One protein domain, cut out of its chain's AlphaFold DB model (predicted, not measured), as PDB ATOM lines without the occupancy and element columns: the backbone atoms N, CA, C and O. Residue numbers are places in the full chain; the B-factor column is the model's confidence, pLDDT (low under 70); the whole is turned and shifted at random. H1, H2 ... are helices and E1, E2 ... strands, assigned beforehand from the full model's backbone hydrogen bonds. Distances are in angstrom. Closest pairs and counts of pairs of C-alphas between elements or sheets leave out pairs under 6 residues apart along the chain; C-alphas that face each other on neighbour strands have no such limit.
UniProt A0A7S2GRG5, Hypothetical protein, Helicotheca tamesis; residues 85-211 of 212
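Overview. This is residues 85 to 211 of the 212 residues of the protein "Hypothetical protein" of Helicotheca tamesis (UniProt A0A7S2GRG5). A small three-stranded sheet has two helices, H2 and H4, over one face, crossing each other steeply; a pair of helices, H1 and H3, forms a small end piece at one end of the longest axis, opposite the turn between E1 and E2. The short helices H5 and H6 follow the last strand, and a long stretch with no named element, residues 94 to 118, leads from H1 back to H2. The 127 printed residues hold six named helices and three named strands, in the order H1 H2 H3 E1 E2 H4 E3 H5 H6; the sheet, E1 E2 E3 in order, is mixed. The class is mixed, helices and strands, and the whole is compact, with a radius of gyration of the C-alphas of 14.4 A and spans of 42 by 30 by 23 A.

Along the chain. H1, residues 85 to 93, begins at C-alpha 85 (2.657, 16.498, 39.921) and is 12.7 A long. H2, residues 119 to 132, is 19.7 A long, and H3 is residues 141 to 145. E1, residues 151 to 158, runs 21.0 A from C-alpha 151 (18.880, 2.004, 45.829), and E2, residues 161 to 167, runs 19.5 A. H4, residues 174 to 186, is 18.1 A long. E3 is residues 194 to 197, H5 residues 200 to 203, and H6 residues 205 to 209, ending at C-alpha 209 (13.134, 1.266, 59.096).

Arrangement. E1 and E2 form an antiparallel hairpin, with N 153 and O 165 2.9 A apart, within hydrogen-bond range. E2 and E3 are parallel, with N 164 and O 196 2.9 A apart, also within range. E2, H4 and E3 make a strand-helix-strand unit, two parallel neighbour strands with a helix between, whose crossover is right-handed. H2 and H4 lie on the same face, giving two layers, helices on one face of a sheet. H2 has a height over the sheet of 9.4 A and runs along the strands, at 24 degrees to E1 on the local plane. H4, at a height of 8.3 A, runs slantwise to the strands, at 41 degrees to E2 on the local plane. H2 touches residues 181 to 185 of H4 at a steep tilt of 60 degrees, opposite ways; the closest C-alphas are those of Val 125 and Leu 185, 7.0 A. H1 touches H3, closest at the C-alphas of Gly 91 and Gly 145, 3.8 A, and neither is on the sheet. H5 only grazes the sheet with residues 202 to 203. H6 touches no helix. Every O i to N i+4 pair is within hydrogen-bond range in H1, H3, H4 and H6, and 9 of 10 in H2; H5 is too short for one.

Size, cuts and confidence. The C-alphas farthest apart, those of Tyr 86 and Gly 159, are 45.1 A apart. The printed part has no cut; the link from H1 to H2, 25 residues, is long. The mean pLDDT of the printed part is 86.9, and residues 100 to 101 are under 70.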
ATOM      1  N   GLU A  85       1.911  15.235  39.954       78.50
ATOM      2  CA  GLU A  85       2.657  16.498  39.921       78.50
ATOM      3  C   GLU A  85       3.132  16.912  41.321       78.50
ATOM      4  O   GLU A  85       4.296  17.267  41.481       78.50
ATOM      5  N   TYR A  86       2.282  16.773  42.344       77.00
ATOM      6  CA  TYR A  86       2.645  17.082  43.734       77.00
ATOM      7  C   TYR A  86       3.711  16.123  44.287       77.00
ATOM      8  O   TYR A  86       4.676  16.544  44.922       77.00
ATOM      9  N   LYS A  87       3.604  14.827  43.964       81.00
ATOM     10  CA  LYS A  87       4.627  13.825  44.310       81.00
ATOM     11  C   LYS A  87       5.971  14.138  43.668       81.00
ATOM     12  O   LYS A  87       6.994  14.073  44.340       81.00
ATOM     13  N   ALA A  88       5.969  14.488  42.383       76.00
ATOM     14  CA  ALA A  88       7.184  14.867  41.677       76.00
ATOM     15  C   ALA A  88       7.800  16.148  42.259       76.00
ATOM     16  O   ALA A  88       9.018  16.241  42.368       76.00
ATOM     17  N   GLU A  89       6.986  17.121  42.678       78.94
ATOM     18  CA  GLU A  89       7.469  18.346  43.325       78.94
ATOM     19  C   GLU A  89       8.174  18.051  44.658       78.94
ATOM     20  O   GLU A  89       9.314  18.481  44.852       78.94
ATOM     21  N   ILE A  90       7.562  17.233  45.522       78.75
ATOM     22  CA  ILE A  90       8.175  16.792  46.786       78.75
ATOM     23  C   ILE A  90       9.421  15.938  46.522       78.75
ATOM     24  O   ILE A  90      10.480  16.177  47.097       78.75
ATOM     25  N   GLY A  91       9.352  14.976  45.606       75.25
ATOM     26  CA  GLY A  91      10.486  14.108  45.311       75.25
ATOM     27  C   GLY A  91      11.629  14.791  44.563       75.25
ATOM     28  O   GLY A  91      12.767  14.333  44.642       75.25
ATOM     29  N   ARG A  92      11.382  15.918  43.887       74.12
ATOM     30  CA  ARG A  92      12.441  16.790  43.361       74.12
ATOM     31  C   ARG A  92      13.180  17.527  44.479       74.12
ATOM     32  O   ARG A  92      14.351  17.859  44.299       74.12
ATOM     33  N   ALA A  93      12.518  17.782  45.608       73.56
ATOM     34  CA  ALA A  93      13.161  18.343  46.791       73.56
ATOM     35  C   ALA A  93      14.038  17.309  47.528       73.56
ATOM     36  O   ALA A  93      14.989  17.698  48.201       73.56
ATOM     37  N   ILE A  94      13.758  16.010  47.362       76.50
ATOM     38  CA  ILE A  94      14.533  14.906  47.949       76.50
ATOM     39  C   ILE A  94      15.688  14.513  47.016       76.50
ATOM     40  O   ILE A  94      15.493  14.293  45.817       76.50
ATOM     41  N   GLU A  95      16.897  14.393  47.569       72.25
ATOM     42  CA  GLU A  95      18.089  14.003  46.811       72.25
ATOM     43  C   GLU A  95      17.957  12.576  46.254       72.25
ATOM     44  O   GLU A  95      17.523  11.646  46.937       72.25
ATOM     45  N   ALA A  96      18.313  12.403  44.979       72.69
ATOM     46  CA  ALA A  96      18.277  11.099  44.336       72.69
ATOM     47  C   ALA A  96      19.349  10.177  44.937       72.69
ATOM     48  O   ALA A  96      20.487  10.614  45.123       72.69
ATOM     49  N   PRO A  97      19.042   8.888  45.164       73.06
ATOM     50  CA  PRO A  97      20.045   7.943  45.622       73.06
ATOM     51  C   PRO A  97      21.207   7.856  44.628       73.06
ATOM     52  O   PRO A  97      21.017   7.552  43.445       73.06
ATOM     53  N   THR A  98      22.420   8.133  45.099       72.56
ATOM     54  CA  THR A  98      23.618   8.082  44.263       72.56
ATOM     55  C   THR A  98      24.036   6.638  44.030       72.56
ATOM     56  O   THR A  98      24.256   5.896  44.987       72.56
ATOM     57  N   VAL A  99      24.208   6.264  42.763       70.44
ATOM     58  CA  VAL A  99      24.876   5.014  42.392       70.44
ATOM     59  C   VAL A  99      26.376   5.239  42.455       70.44
ATOM     60  O   VAL A  99      26.917   6.073  41.727       70.44
ATOM     61  N   GLU A 100      27.062   4.471  43.289       66.81
ATOM     62  CA  GLU A 100      28.517   4.530  43.354       66.81
ATOM     63  C   GLU A 100      29.145   3.703  42.219       66.81
ATOM     64  O   GLU A 100      28.822   2.534  42.018       66.81
ATOM     65  N   GLY A 101      30.072   4.311  41.473       60.88
ATOM     66  CA  GLY A 101      31.062   3.566  40.685       60.88
ATOM     67  C   GLY A 101      30.674   3.111  39.271       60.88
ATOM     68  O   GLY A 101      31.438   2.342  38.691       60.88
ATOM     69  N   TYR A 102      29.561   3.575  38.688       70.88
ATOM     70  CA  TYR A 102      29.228   3.283  37.284       70.88
ATOM     71  C   TYR A 102      28.696   4.509  36.532       70.88
ATOM     72  O   TYR A 102      27.626   5.024  36.851       70.88
ATOM     73  N   ASP A 103      29.435   4.948  35.512       70.25
ATOM     74  CA  ASP A 103      29.113   6.061  34.605       70.25
ATOM     75  C   ASP A 103      28.707   5.593  33.190       70.25
ATOM     76  O   ASP A 103      28.512   6.413  32.291       70.25
ATOM     77  N   GLY A 104      28.574   4.279  32.987       76.62
ATOM     78  CA  GLY A 104      28.227   3.682  31.700       76.62
ATOM     79  C   GLY A 104      26.743   3.790  31.330       76.62
ATOM     80  O   GLY A 104      25.869   4.030  32.166       76.62
ATOM     81  N   GLU A 105      26.450   3.585  30.045       84.25
ATOM     82  CA  GLU A 105      25.074   3.573  29.540       84.25
ATOM     83  C   GLU A 105      24.322   2.296  29.974       84.25
ATOM     84  O   GLU A 105      24.880   1.196  29.901       84.25
ATOM     85  N   PRO A 106      23.039   2.398  30.372       87.81
ATOM     86  CA  PRO A 106      22.210   1.235  30.668       87.81
ATOM     87  C   PRO A 106      22.092   0.278  29.476       87.81
ATOM     88  O   PRO A 106      21.760   0.679  28.358       87.81
ATOM     89  N   ILE A 107      22.293  -1.017  29.725       88.25
ATOM     90  CA  ILE A 107      22.195  -2.065  28.705       88.25
ATOM     91  C   ILE A 107      20.793  -2.675  28.749       88.25
ATOM     92  O   ILE A 107      20.502  -3.575  29.537       88.25
ATOM     93  N   PHE A 108      19.916  -2.199  27.866       89.00
ATOM     94  CA  PHE A 108      18.583  -2.769  27.689       89.00
ATOM     95  C   PHE A 108      18.640  -3.982  26.764       89.00
ATOM     96  O   PHE A 108      18.735  -3.854  25.542       89.00
ATOM     97  N   THR A 109      18.544  -5.176  27.340       87.69
ATOM     98  CA  THR A 109      18.368  -6.411  26.573       87.69
ATOM     99  C   THR A 109      17.017  -7.057  26.856       87.69
ATOM    100  O   THR A 109      16.509  -6.971  27.976       87.69
ATOM    101  N   PRO A 110      16.406  -7.726  25.861       84.75
ATOM    102  CA  PRO A 110      15.206  -8.515  26.096       84.75
ATOM    103  C   PRO A 110      15.507  -9.708  27.015       84.75
ATOM    104  O   PRO A 110      16.640 -10.202  27.082       84.75
ATOM    105  N   GLN A 111      14.468 -10.197  27.695       81.81
ATOM    106  CA  GLN A 111      14.548 -11.432  28.479       81.81
ATOM    107  C   GLN A 111      14.935 -12.613  27.576       81.81
ATOM    108  O   GLN A 111      14.428 -12.737  26.459       81.81
ATOM    109  N   GLY A 112      15.838 -13.473  28.051       79.62
ATOM    110  CA  GLY A 112      16.389 -14.591  27.278       79.62
ATOM    111  C   GLY A 112      17.577 -14.219  26.385       79.62
ATOM    112  O   GLY A 112      18.053 -15.057  25.620       79.62
ATOM    113  N   SER A 113      18.069 -12.979  26.470       83.44
ATOM    114  CA  SER A 113      19.398 -12.648  25.958       83.44
ATOM    115  C   SER A 113      20.472 -13.425  26.726       83.44
ATOM    116  O   SER A 113      20.290 -13.772  27.889       83.44
ATOM    117  N   VAL A 114      21.574 -13.736  26.046       91.44
ATOM    118  CA  VAL A 114      22.721 -14.431  26.641       91.44
ATOM    119  C   VAL A 114      23.903 -13.480  26.570       91.44
ATOM    120  O   VAL A 114      24.606 -13.419  25.560       91.44
ATOM    121  N   LEU A 115      24.065 -12.680  27.620       91.75
ATOM    122  CA  LEU A 115      25.248 -11.854  27.814       91.75
ATOM    123  C   LEU A 115      26.301 -12.644  28.607       91.75
ATOM    124  O   LEU A 115      25.934 -13.386  29.519       91.75
ATOM    125  N   PRO A 116      27.599 -12.497  28.281       92.38
ATOM    126  CA  PRO A 116      28.661 -13.137  29.048       92.38
ATOM    127  C   PRO A 116      28.782 -12.502  30.438       92.38
ATOM    128  O   PRO A 116      28.570 -11.287  30.581       92.38
ATOM    129  N   LEU A 117      29.167 -13.300  31.439       92.31
ATOM    130  CA  LEU A 117      29.414 -12.832  32.800       92.31
ATOM    131  C   LEU A 117      30.661 -11.941  32.844       92.31
ATOM    132  O   LEU A 117      31.795 -12.407  32.934       92.31
ATOM    133  N   THR A 118      30.441 -10.634  32.751       92.94
ATOM    134  CA  THR A 118      31.465  -9.598  32.913       92.94
ATOM    135  C   THR A 118      30.923  -8.521  33.839       92.94
ATOM    136  O   THR A 118      29.706  -8.315  33.908       92.94
ATOM    137  N   VAL A 119      31.814  -7.842  34.559       91.81
ATOM    138  CA  VAL A 119      31.434  -6.794  35.515       91.81
ATOM    139  C   VAL A 119      30.705  -5.660  34.794       91.81
ATOM    140  O   VAL A 119      29.667  -5.196  35.254       91.81
ATOM    141  N   GLU A 120      31.177  -5.295  33.607       91.31
ATOM    142  CA  GLU A 120      30.609  -4.235  32.780       91.31
ATOM    143  C   GLU A 120      29.185  -4.574  32.323       91.31
ATOM    144  O   GLU A 120      28.298  -3.721  32.367       91.31
ATOM    145  N   ASN A 121      28.939  -5.832  31.933       92.38
ATOM    146  CA  ASN A 121      27.595  -6.280  31.565       92.38
ATOM    147  C   ASN A 121      26.662  -6.304  32.774       92.38
ATOM    148  O   ASN A 121      25.510  -5.899  32.644       92.38
ATOM    149  N   ILE A 122      27.133  -6.761  33.938       92.75
ATOM    150  CA  ILE A 122      26.322  -6.760  35.163       92.75
ATOM    151  C   ILE A 122      25.936  -5.333  35.527       92.75
ATOM    152  O   ILE A 122      24.759  -5.066  35.744       92.75
ATOM    153  N   GLN A 123      26.896  -4.409  35.548       92.75
ATOM    154  CA  GLN A 123      26.634  -3.012  35.878       92.75
ATOM    155  C   GLN A 123      25.694  -2.350  34.861       92.75
ATOM    156  O   GLN A 123      24.750  -1.668  35.263       92.75
ATOM    157  N   GLY A 124      25.871  -2.609  33.561       92.19
ATOM    158  CA  GLY A 124      24.986  -2.088  32.518       92.19
ATOM    159  C   GLY A 124      23.562  -2.643  32.601       92.19
ATOM    160  O   GLY A 124      22.593  -1.892  32.471       92.19
ATOM    161  N   VAL A 125      23.410  -3.942  32.872       93.25
ATOM    162  CA  VAL A 125      22.096  -4.575  33.075       93.25
ATOM    163  C   VAL A 125      21.464  -4.103  34.385       93.25
ATOM    164  O   VAL A 125      20.263  -3.852  34.422       93.25
ATOM    165  N   LEU A 126      22.243  -3.914  35.452       92.25
ATOM    166  CA  LEU A 126      21.756  -3.354  36.712       92.25
ATOM    167  C   LEU A 126      21.272  -1.910  36.516       92.25
ATOM    168  O   LEU A 126      20.209  -1.550  37.012       92.25
ATOM    169  N   ALA A 127      21.985  -1.101  35.730       91.00
ATOM    170  CA  ALA A 127      21.542   0.240  35.362       91.00
ATOM    171  C   ALA A 127      20.219   0.217  34.574       91.00
ATOM    172  O   ALA A 127      19.328   1.015  34.859       91.00
ATOM    173  N   ALA A 128      20.035  -0.735  33.654       91.12
ATOM    174  CA  ALA A 128      18.757  -0.925  32.961       91.12
ATOM    175  C   ALA A 128      17.644  -1.415  33.907       91.12
ATOM    176  O   ALA A 128      16.506  -0.953  33.817       91.12
ATOM    177  N   CYS A 129      17.979  -2.277  34.873       91.44
ATOM    178  CA  CYS A 129      17.059  -2.771  35.899       91.44
ATOM    179  C   CYS A 129      16.466  -1.633  36.734       91.44
ATOM    180  O   CYS A 129      15.275  -1.665  37.049       91.44
ATOM    181  N   ARG A 130      17.276  -0.621  37.072       88.19
ATOM    182  CA  ARG A 130      16.833   0.567  37.821       88.19
ATOM    183  C   ARG A 130      15.774   1.373  37.067       88.19
ATOM    184  O   ARG A 130      14.949   2.018  37.700       88.19
ATOM    185  N   VAL A 131      15.780   1.314  35.735       88.12
ATOM    186  CA  VAL A 131      14.784   1.975  34.882       88.12
ATOM    187  C   VAL A 131      13.552   1.083  34.692       88.12
ATOM    188  O   VAL A 131      12.428   1.544  34.872       88.12
ATOM    189  N   GLU A 132      13.736  -0.201  34.366       89.12
ATOM    190  CA  GLU A 132      12.622  -1.125  34.086       89.12
ATOM    191  C   GLU A 132      11.793  -1.473  35.328       89.12
ATOM    192  O   GLU A 132      10.569  -1.549  35.254       89.12
ATOM    193  N   ILE A 133      12.448  -1.678  36.474       87.94
ATOM    194  CA  ILE A 133      11.800  -1.961  37.764       87.94
ATOM    195  C   ILE A 133      11.838  -0.697  38.641       87.94
ATOM    196  O   ILE A 133      11.937  -0.759  39.864       87.94
ATOM    197  N   GLY A 134      11.765   0.480  38.008       82.81
ATOM    198  CA  GLY A 134      11.928   1.772  38.671       82.81
ATOM    199  C   GLY A 134      10.943   2.014  39.808       82.81
ATOM    200  O   GLY A 134      11.323   2.629  40.788       82.81
ATOM    201  N   THR A 135       9.731   1.451  39.754       83.62
ATOM    202  CA  THR A 135       8.717   1.572  40.821       83.62
ATOM    203  C   THR A 135       9.151   0.997  42.172       83.62
ATOM    204  O   THR A 135       8.545   1.319  43.187       83.62
ATOM    205  N   MET A 136      10.179   0.140  42.205       84.44
ATOM    206  CA  MET A 136      10.744  -0.388  43.452       84.44
ATOM    207  C   MET A 136      11.866   0.486  44.023       84.44
ATOM    208  O   MET A 136      12.307   0.237  45.143       84.44
ATOM    209  N   PHE A 137      12.338   1.477  43.266       87.50
ATOM    210  CA  PHE A 137      13.511   2.278  43.590       87.50
ATOM    211  C   PHE A 137      13.201   3.780  43.600       87.50
ATOM    212  O   PHE A 137      12.304   4.266  42.910       87.50
ATOM    213  N   GLY A 138      14.009   4.538  44.337       81.69
ATOM    214  CA  GLY A 138      13.863   5.989  44.489       81.69
ATOM    215  C   GLY A 138      14.498   6.834  43.379       81.69
ATOM    216  O   GLY A 138      14.849   7.987  43.617       81.69
ATOM    217  N   TYR A 139      14.727   6.295  42.177       81.69
ATOM    218  CA  TYR A 139      15.433   7.051  41.127       81.69
ATOM    219  C   TYR A 139      14.553   8.092  40.422       81.69
ATOM    220  O   TYR A 139      15.086   9.082  39.925       81.69
ATOM    221  N   THR A 140      13.230   7.903  40.386       83.56
ATOM    222  CA  THR A 140      12.300   8.874  39.792       83.56
ATOM    223  C   THR A 140      11.715   9.803  40.850       83.56
ATOM    224  O   THR A 140      11.552   9.419  42.011       83.56
ATOM    225  N   ASP A 141      11.408  11.035  40.448       81.62
ATOM    226  CA  ASP A 141      10.915  12.083  41.343       81.62
ATOM    227  C   ASP A 141       9.584  11.661  41.991       81.62
ATOM    228  O   ASP A 141       9.370  11.864  43.179       81.62
ATOM    229  N   GLU A 142       8.715  10.962  41.265       80.81
ATOM    230  CA  GLU A 142       7.418  10.514  41.781       80.81
ATOM    231  C   GLU A 142       7.557   9.473  42.900       80.81
ATOM    232  O   GLU A 142       6.777   9.481  43.852       80.81
ATOM    233  N   ASN A 143       8.560   8.592  42.805       82.44
ATOM    234  CA  ASN A 143       8.796   7.548  43.804       82.44
ATOM    235  C   ASN A 143       9.427   8.133  45.070       82.44
ATOM    236  O   ASN A 143       9.050   7.757  46.181       82.44
ATOM    237  N   ARG A 144      10.342   9.099  44.918       83.94
ATOM    238  CA  ARG A 144      10.881   9.838  46.069       83.94
ATOM    239  C   ARG A 144       9.792  10.625  46.777       83.94
ATOM    240  O   ARG A 144       9.772  10.646  48.003       83.94
ATOM    241  N   GLY A 145       8.853  11.180  46.012       77.12
ATOM    242  CA  GLY A 145       7.686  11.883  46.533       77.12
ATOM    243  C   GLY A 145       6.901  11.077  47.562       77.12
ATOM    244  O   GLY A 145       6.475  11.643  48.554       77.12
ATOM    245  N   VAL A 146       6.768   9.760  47.381       80.31
ATOM    246  CA  VAL A 146       6.061   8.860  48.320       80.31
ATOM    247  C   VAL A 146       6.980   8.209  49.368       80.31
ATOM    248  O   VAL A 146       6.579   7.286  50.078       80.31
ATOM    249  N   GLY A 147       8.235   8.656  49.464       80.44
ATOM    250  CA  GLY A 147       9.208   8.166  50.442       80.44
ATOM    251  C   GLY A 147       9.875   6.843  50.088       80.44
ATOM    252  O   GLY A 147      10.295   6.108  50.987       80.44
ATOM    253  N   ILE A 148       9.978   6.529  48.792       85.94
ATOM    254  CA  ILE A 148      10.828   5.449  48.289       85.94
ATOM    255  C   ILE A 148      12.188   6.057  47.940       85.94
ATOM    256  O   ILE A 148      12.324   6.782  46.956       85.94
ATOM    257  N   THR A 149      13.206   5.741  48.737       85.38
ATOM    258  CA  THR A 149      14.607   6.171  48.538       85.38
ATOM    259  C   THR A 149      15.541   4.984  48.286       85.38
ATOM    260  O   THR A 149      16.761   5.128  48.250       85.38
ATOM    261  N   GLY A 150      14.971   3.792  48.096       87.31
ATOM    262  CA  GLY A 150      15.698   2.549  47.893       87.31
ATOM    263  C   GLY A 150      16.620   2.584  46.672       87.31
ATOM    264  O   GLY A 150      16.203   2.972  45.574       87.31
ATOM    265  N   ALA A 151      17.855   2.126  46.855       89.31
ATOM    266  CA  ALA A 151      18.880   2.004  45.829       89.31
ATOM    267  C   ALA A 151      19.626   0.674  45.928       89.31
ATOM    268  O   ALA A 151      19.659   0.018  46.968       89.31
ATOM    269  N   VAL A 152      20.219   0.279  44.807       91.12
ATOM    270  CA  VAL A 152      20.956  -0.976  44.673       91.12
ATOM    271  C   VAL A 152      22.294  -0.673  44.034       91.12
ATOM    272  O   VAL A 152      22.331  -0.141  42.924       91.12
ATOM    273  N   ASP A 153      23.368  -1.031  44.723       91.06
ATOM    274  CA  ASP A 153      24.738  -0.877  44.252       91.06
ATOM    275  C   ASP A 153      25.385  -2.239  44.033       91.06
ATOM    276  O   ASP A 153      25.084  -3.217  44.718       91.06
ATOM    277  N   PHE A 154      26.274  -2.296  43.049       93.19
ATOM    278  CA  PHE A 154      27.123  -3.454  42.814       93.19
ATOM    279  C   PHE A 154      28.385  -3.320  43.669       93.19
ATOM    280  O   PHE A 154      29.029  -2.273  43.625       93.19
ATOM    281  N   ILE A 155      28.725  -4.362  44.429       93.19
ATOM    282  CA  ILE A 155      29.914  -4.380  45.289       93.19
ATOM    283  C   ILE A 155      31.027  -5.179  44.630       93.19
ATOM    284  O   ILE A 155      32.092  -4.631  44.350       93.19
ATOM    285  N   ASP A 156      30.776  -6.463  44.377       93.19
ATOM    286  CA  ASP A 156      31.789  -7.368  43.845       93.19
ATOM    287  C   ASP A 156      31.162  -8.573  43.123       93.19
ATOM    288  O   ASP A 156      29.963  -8.856  43.235       93.19
ATOM    289  N   LEU A 157      31.997  -9.284  42.369       94.00
ATOM    290  CA  LEU A 157      31.672 -10.529  41.686       94.00
ATOM    291  C   LEU A 157      32.541 -11.666  42.244       94.00
ATOM    292  O   LEU A 157      33.723 -11.770  41.912       94.00
ATOM    293  N   ASP A 158      31.937 -12.570  43.016       94.25
ATOM    294  CA  ASP A 158      32.601 -13.778  43.512       94.25
ATOM    295  C   ASP A 158      32.232 -14.990  42.643       94.25
ATOM    296  O   ASP A 158      31.235 -15.688  42.856       94.25
ATOM    297  N   GLY A 159      33.023 -15.220  41.592       92.69
ATOM    298  CA  GLY A 159      32.767 -16.294  40.634       92.69
ATOM    299  C   GLY A 159      31.391 -16.129  39.961       92.69
ATOM    300  O   GLY A 159      31.179 -15.122  39.290       92.69
ATOM    301  N   PRO A 160      30.461 -17.097  40.086       94.06
ATOM    302  CA  PRO A 160      29.107 -16.984  39.541       94.06
ATOM    303  C   PRO A 160      28.107 -16.288  40.488       94.06
ATOM    304  O   PRO A 160      26.905 -16.314  40.210       94.06
ATOM    305  N   ILE A 161      28.569 -15.729  41.612       94.94
ATOM    306  CA  ILE A 161      27.737 -15.056  42.614       94.94
ATOM    307  C   ILE A 161      27.961 -13.546  42.526       94.94
ATOM    308  O   ILE A 161      29.092 -13.064  42.585       94.94
ATOM    309  N   VAL A 162      26.871 -12.790  42.397       95.38
ATOM    310  CA  VAL A 162      26.907 -11.320  42.395       95.38
ATOM    311  C   VAL A 162      26.616 -10.806  43.801       95.38
ATOM    312  O   VAL A 162      25.594 -11.171  44.385       95.38
ATOM    313  N   ILE A 163      27.485  -9.937  44.321       95.06
ATOM    314  CA  ILE A 163      27.320  -9.298  45.627       95.06
ATOM    315  C   ILE A 163      26.805  -7.875  45.413       95.06
ATOM    316  O   ILE A 163      27.451  -7.041  44.769       95.06
ATOM    317  N   LEU A 164      25.614  -7.608  45.945       94.75
ATOM    318  CA  LEU A 164      24.948  -6.312  45.876       94.75
ATOM    319  C   LEU A 164      24.849  -5.672  47.261       94.75
ATOM    320  O   LEU A 164      24.910  -6.343  48.288       94.75
ATOM    321  N   LYS A 165      24.629  -4.362  47.277       92.50
ATOM    322  CA  LYS A 165      24.316  -3.599  48.482       92.50
ATOM    323  C   LYS A 165      22.985  -2.890  48.323       92.50
ATOM    324  O   LYS A 165      22.763  -2.215  47.314       92.50
ATOM    325  N   LEU A 166      22.109  -3.042  49.312       91.75
ATOM    326  CA  LEU A 166      20.809  -2.375  49.335       91.75
ATOM    327  C   LEU A 166      20.877  -1.157  50.262       91.75
ATOM    328  O   LEU A 166      21.169  -1.272  51.450       91.75
ATOM    329  N   LYS A 167      20.585   0.022  49.712       89.94
ATOM    330  CA  LYS A 167      20.577   1.306  50.428       89.94
ATOM    331  C   LYS A 167      19.172   1.908  50.426       89.94
ATOM    332  O   LYS A 167      18.373   1.584  49.554       89.94
ATOM    333  N   GLY A 168      18.900   2.812  51.364       88.38
ATOM    334  CA  GLY A 168      17.653   3.581  51.416       88.38
ATOM    335  C   GLY A 168      16.413   2.764  51.791       88.38
ATOM    336  O   GLY A 168      16.500   1.603  52.211       88.38
ATOM    337  N   ARG A 169      15.248   3.395  51.644       87.69
ATOM    338  CA  ARG A 169      13.958   2.843  52.058       87.69
ATOM    339  C   ARG A 169      13.199   2.217  50.897       87.69
ATOM    340  O   ARG A 169      12.937   2.862  49.878       87.69
ATOM    341  N   PHE A 170      12.789   0.967  51.084       89.06
ATOM    342  CA  PHE A 170      11.945   0.235  50.150       89.06
ATOM    343  C   PHE A 170      10.522   0.122  50.686       89.06
ATOM    344  O   PHE A 170      10.292  -0.120  51.869       89.06
ATOM    345  N   TRP A 171       9.560   0.244  49.778       86.75
ATOM    346  CA  TRP A 171       8.150  -0.041  50.053       86.75
ATOM    347  C   TRP A 171       7.851  -1.541  50.129       86.75
ATOM    348  O   TRP A 171       6.908  -1.981  50.781       86.75
ATOM    349  N   HIS A 172       8.654  -2.344  49.432       87.12
ATOM    350  CA  HIS A 172       8.595  -3.796  49.501       87.12
ATOM    351  C   HIS A 172       9.629  -4.330  50.484       87.12
ATOM    352  O   HIS A 172      10.676  -3.722  50.695       87.12
ATOM    353  N   GLN A 173       9.379  -5.535  50.995       89.88
ATOM    354  CA  GLN A 173      10.379  -6.282  51.749       89.88
ATOM    355  C   GLN A 173      11.666  -6.420  50.924       89.88
ATOM    356  O   GLN A 173      11.630  -6.878  49.776       89.88
ATOM    357  N   ARG A 174      12.810  -6.071  51.516       91.25
ATOM    358  CA  ARG A 174      14.127  -6.125  50.862       91.25
ATOM    359  C   ARG A 174      14.476  -7.499  50.255       91.25
ATOM    360  O   ARG A 174      14.984  -7.516  49.132       91.25
ATOM    361  N   PRO A 175      14.103  -8.648  50.858       93.25
ATOM    362  CA  PRO A 175      14.224  -9.957  50.209       93.25
ATOM    363  C   PRO A 175      13.469 -10.068  48.877       93.25
ATOM    364  O   PRO A 175      13.944 -10.698  47.935       93.25
ATOM    365  N   THR A 176      12.297  -9.433  48.772       92.56
ATOM    366  CA  THR A 176      11.504  -9.424  47.535       92.56
ATOM    367  C   THR A 176      12.168  -8.553  46.474       92.56
ATOM    368  O   THR A 176      12.195  -8.938  45.304       92.56
ATOM    369  N   VAL A 177      12.743  -7.415  46.871       92.69
ATOM    370  CA  VAL A 177      13.527  -6.554  45.973       92.69
ATOM    371  C   VAL A 177      14.732  -7.322  45.427       92.69
ATOM    372  O   VAL A 177      14.903  -7.394  44.209       92.69
ATOM    373  N   LEU A 178      15.500  -7.991  46.295       94.19
ATOM    374  CA  LEU A 178      16.638  -8.818  45.888       94.19
ATOM    375  C   LEU A 178      16.214  -9.935  44.923       94.19
ATOM    376  O   LEU A 178      16.834 -10.108  43.878       94.19
ATOM    377  N   ALA A 179      15.121 -10.649  45.210       94.50
ATOM    378  CA  ALA A 179      14.620 -11.716  44.342       94.50
ATOM    379  C   ALA A 179      14.217 -11.210  42.943       94.50
ATOM    380  O   ALA A 179      14.418 -11.902  41.938       94.50
ATOM    381  N   ARG A 180      13.662  -9.994  42.856       93.75
ATOM    382  CA  ARG A 180      13.300  -9.351  41.583       93.75
ATOM    383  C   ARG A 180      14.531  -8.948  40.784       93.75
ATOM    384  O   ARG A 180      14.583  -9.247  39.593       93.75
ATOM    385  N   VAL A 181      15.518  -8.337  41.437       93.94
ATOM    386  CA  VAL A 181      16.804  -7.986  40.813       93.94
ATOM    387  C   VAL A 181      17.542  -9.248  40.361       93.94
ATOM    388  O   VAL A 181      18.003  -9.314  39.225       93.94
ATOM    389  N   SER A 182      17.563 -10.288  41.194       94.81
ATOM    390  CA  SER A 182      18.149 -11.593  40.877       94.81
ATOM    391  C   SER A 182      17.505 -12.212  39.635       94.81
ATOM    392  O   SER A 182      18.188 -12.525  38.662       94.81
ATOM    393  N   SER A 183      16.170 -12.269  39.595       94.31
ATOM    394  CA  SER A 183      15.431 -12.767  38.426       94.31
ATOM    395  C   SER A 183      15.724 -11.953  37.159       94.31
ATOM    396  O   SER A 183      15.806 -12.508  36.062       94.31
ATOM    397  N   TYR A 184      15.888 -10.635  37.300       93.88
ATOM    398  CA  TYR A 184      16.190  -9.736  36.189       93.88
ATOM    399  C   TYR A 184      17.593  -9.968  35.611       93.88
ATOM    400  O   TYR A 184      17.745  -9.981  34.384       93.88
ATOM    401  N   LEU A 185      18.591 -10.172  36.479       93.69
ATOM    402  CA  LEU A 185      19.977 -10.459  36.107       93.69
ATOM    403  C   LEU A 185      20.111 -11.852  35.480       93.69
ATOM    404  O   LEU A 185      20.611 -11.967  34.361       93.69
ATOM    405  N   ILE A 186      19.584 -12.893  36.133       94.12
ATOM    406  CA  ILE A 186      19.644 -14.284  35.647       94.12
ATOM    407  C   ILE A 186      18.933 -14.430  34.293       94.12
ATOM    408  O   ILE A 186      19.394 -15.157  33.414       94.12
ATOM    409  N   GLY A 187      17.839 -13.691  34.070       92.81
ATOM    410  CA  GLY A 187      17.113 -13.694  32.798       92.81
ATOM    411  C   GLY A 187      17.889 -13.131  31.594       92.81
ATOM    412  O   GLY A 187      17.416 -13.277  30.463       92.81
ATOM    413  N   ARG A 188      19.038 -12.477  31.816       93.50
ATOM    414  CA  ARG A 188      19.898 -11.854  30.783       93.50
ATOM    415  C   ARG A 188      21.339 -12.377  30.798       93.50
ATOM    416  O   ARG A 188      22.016 -12.359  29.771       93.50
ATOM    417  N   ILE A 189      21.809 -12.833  31.957       93.88
ATOM    418  CA  ILE A 189      23.129 -13.426  32.176       93.88
ATOM    419  C   ILE A 189      22.900 -14.778  32.875       93.88
ATOM    420  O   ILE A 189      22.962 -14.863  34.101       93.88
ATOM    421  N   PRO A 190      22.617 -15.851  32.116       92.62
ATOM    422  CA  PRO A 190      22.302 -17.163  32.688       92.62
ATOM    423  C   PRO A 190      23.505 -17.863  33.347       92.62
ATOM    424  O   PRO A 190      23.345 -18.928  33.930       92.62
ATOM    425  N   GLU A 191      24.709 -17.294  33.237       93.38
ATOM    426  CA  GLU A 191      25.913 -17.757  33.942       93.38
ATOM    427  C   GLU A 191      25.901 -17.400  35.441       93.38
ATOM    428  O   GLU A 191      26.640 -18.010  36.214       93.38
ATOM    429  N   ILE A 192      25.056 -16.447  35.862       94.56
ATOM    430  CA  ILE A 192      24.856 -16.110  37.277       94.56
ATOM    431  C   ILE A 192      24.096 -17.251  37.954       94.56
ATOM    432  O   ILE A 192      23.017 -17.643  37.508       94.56
ATOM    433  N   VAL A 193      24.653 -17.763  39.053       94.00
ATOM    434  CA  VAL A 193      24.026 -18.816  39.863       94.00
ATOM    435  C   VAL A 193      23.171 -18.215  40.969       94.00
ATOM    436  O   VAL A 193      22.068 -18.703  41.205       94.00
ATOM    437  N   ASP A 194      23.672 -17.175  41.638       94.06
ATOM    438  CA  ASP A 194      22.964 -16.532  42.741       94.06
ATOM    439  C   ASP A 194      23.338 -15.050  42.883       94.06
ATOM    440  O   ASP A 194      24.379 -14.596  42.396       94.06
ATOM    441  N   VAL A 195      22.474 -14.295  43.558       95.44
ATOM    442  CA  VAL A 195      22.674 -12.879  43.874       95.44
ATOM    443  C   VAL A 195      22.414 -12.684  45.359       95.44
ATOM    444  O   VAL A 195      21.297 -12.896  45.833       95.44
ATOM    445  N   ILE A 196      23.445 -12.259  46.081       95.25
ATOM    446  CA  ILE A 196      23.416 -12.084  47.533       95.25
ATOM    447  C   ILE A 196      23.671 -10.626  47.906       95.25
ATOM    448  O   ILE A 196      24.164  -9.834  47.101       95.25
ATOM    449  N   VAL A 197      23.326 -10.277  49.141       94.81
ATOM    450  CA  VAL A 197      23.724  -9.002  49.743       94.81
ATOM    451  C   VAL A 197      25.060  -9.143  50.469       94.81
ATOM    452  O   VAL A 197      25.390 -10.236  50.929       94.81
ATOM    453  N   ASP A 198      25.794  -8.039  50.586       92.88
ATOM    454  CA  ASP A 198      27.046  -7.961  51.353       92.88
ATOM    455  C   ASP A 198      26.832  -8.330  52.834       92.88
ATOM    456  O   ASP A 198      27.515  -9.203  53.372       92.88
ATOM    457  N   ASP A 199      25.815  -7.743  53.473       90.12
ATOM    458  CA  ASP A 199      25.446  -8.050  54.857       90.12
ATOM    459  C   ASP A 199      24.009  -8.603  54.939       90.12
ATOM    460  O   ASP A 199      23.058  -7.916  54.557       90.12
ATOM    461  N   PRO A 200      23.800  -9.821  55.480       89.56
ATOM    462  CA  PRO A 200      22.470 -10.374  55.718       89.56
ATOM    463  C   PRO A 200      21.542  -9.479  56.553       89.56
ATOM    464  O   PRO A 200      20.323  -9.562  56.386       89.56
ATOM    465  N   TRP A 201      22.082  -8.627  57.437       89.00
ATOM    466  CA  TRP A 201      21.286  -7.662  58.201       89.00
ATOM    467  C   TRP A 201      20.542  -6.684  57.285       89.00
ATOM    468  O   TRP A 201      19.425  -6.285  57.602       89.00
ATOM    469  N   GLU A 202      21.088  -6.371  56.104       86.19
ATOM    470  CA  GLU A 202      20.440  -5.489  55.130       86.19
ATOM    471  C   GLU A 202      19.110  -6.039  54.615       86.19
ATOM    472  O   GLU A 202      18.345  -5.271  54.047       86.19
ATOM    473  N   LEU A 203      18.811  -7.328  54.791       88.06
ATOM    474  CA  LEU A 203      17.542  -7.933  54.374       88.06
ATOM    475  C   LEU A 203      16.447  -7.871  55.441       88.06
ATOM    476  O   LEU A 203      15.320  -8.283  55.167       88.06
ATOM    477  N   THR A 204      16.773  -7.401  56.642       88.12
ATOM    478  CA  THR A 204      15.828  -7.304  57.754       88.12
ATOM    479  C   THR A 204      14.926  -6.076  57.619       88.12
ATOM    480  O   THR A 204      15.289  -5.095  56.961       88.12
ATOM    481  N   ASP A 205      13.741  -6.132  58.229       84.88
ATOM    482  CA  ASP A 205      12.809  -4.998  58.236       84.88
ATOM    483  C   ASP A 205      13.394  -3.842  59.074       84.88
ATOM    484  O   ASP A 205      13.277  -2.677  58.700       84.88
ATOM    485  N   GLU A 206      14.166  -4.157  60.120       84.88
ATOM    486  CA  GLU A 206      14.885  -3.189  60.949       84.88
ATOM    487  C   GLU A 206      15.874  -2.340  60.135       84.88
ATOM    488  O   GLU A 206      15.965  -1.128  60.329       84.88
ATOM    489  N   ALA A 207      16.603  -2.947  59.192       80.38
ATOM    490  CA  ALA A 207      17.505  -2.212  58.305       80.38
ATOM    491  C   ALA A 207      16.765  -1.289  57.322       80.38
ATOM    492  O   ALA A 207      17.353  -0.324  56.830       80.38
ATOM    493  N   ASN A 208      15.499  -1.584  57.016       83.38
ATOM    494  CA  ASN A 208      14.653  -0.735  56.183       83.38
ATOM    495  C   ASN A 208      14.088   0.453  56.970       83.38
ATOM    496  O   ASN A 208      14.052   1.558  56.440       83.38
ATOM    497  N   ASP A 209      13.695   0.230  58.223       82.31
ATOM    498  CA  ASP A 209      13.134   1.266  59.096       82.31
ATOM    499  C   ASP A 209      14.194   2.257  59.601       82.31
ATOM    500  O   ASP A 209      13.871   3.400  59.903       82.31
ATOM    501  N   MET A 210      15.463   1.841  59.679       82.00
ATOM    502  CA  MET A 210      16.592   2.722  60.014       82.00
ATOM    503  C   MET A 210      17.129   3.532  58.821       82.00
ATOM    504  O   MET A 210      18.064   4.315  58.994       82.00
ATOM    505  N   ALA A 211      16.621   3.295  57.610       71.25
ATOM    506  CA  ALA A 211      17.078   3.977  56.407       71.25
ATOM    507  C   ALA A 211      16.233   5.236  56.158       71.25
ATOM    508  O   ALA A 211      15.194   5.153  55.505       71.25
TER     509      ALA A 211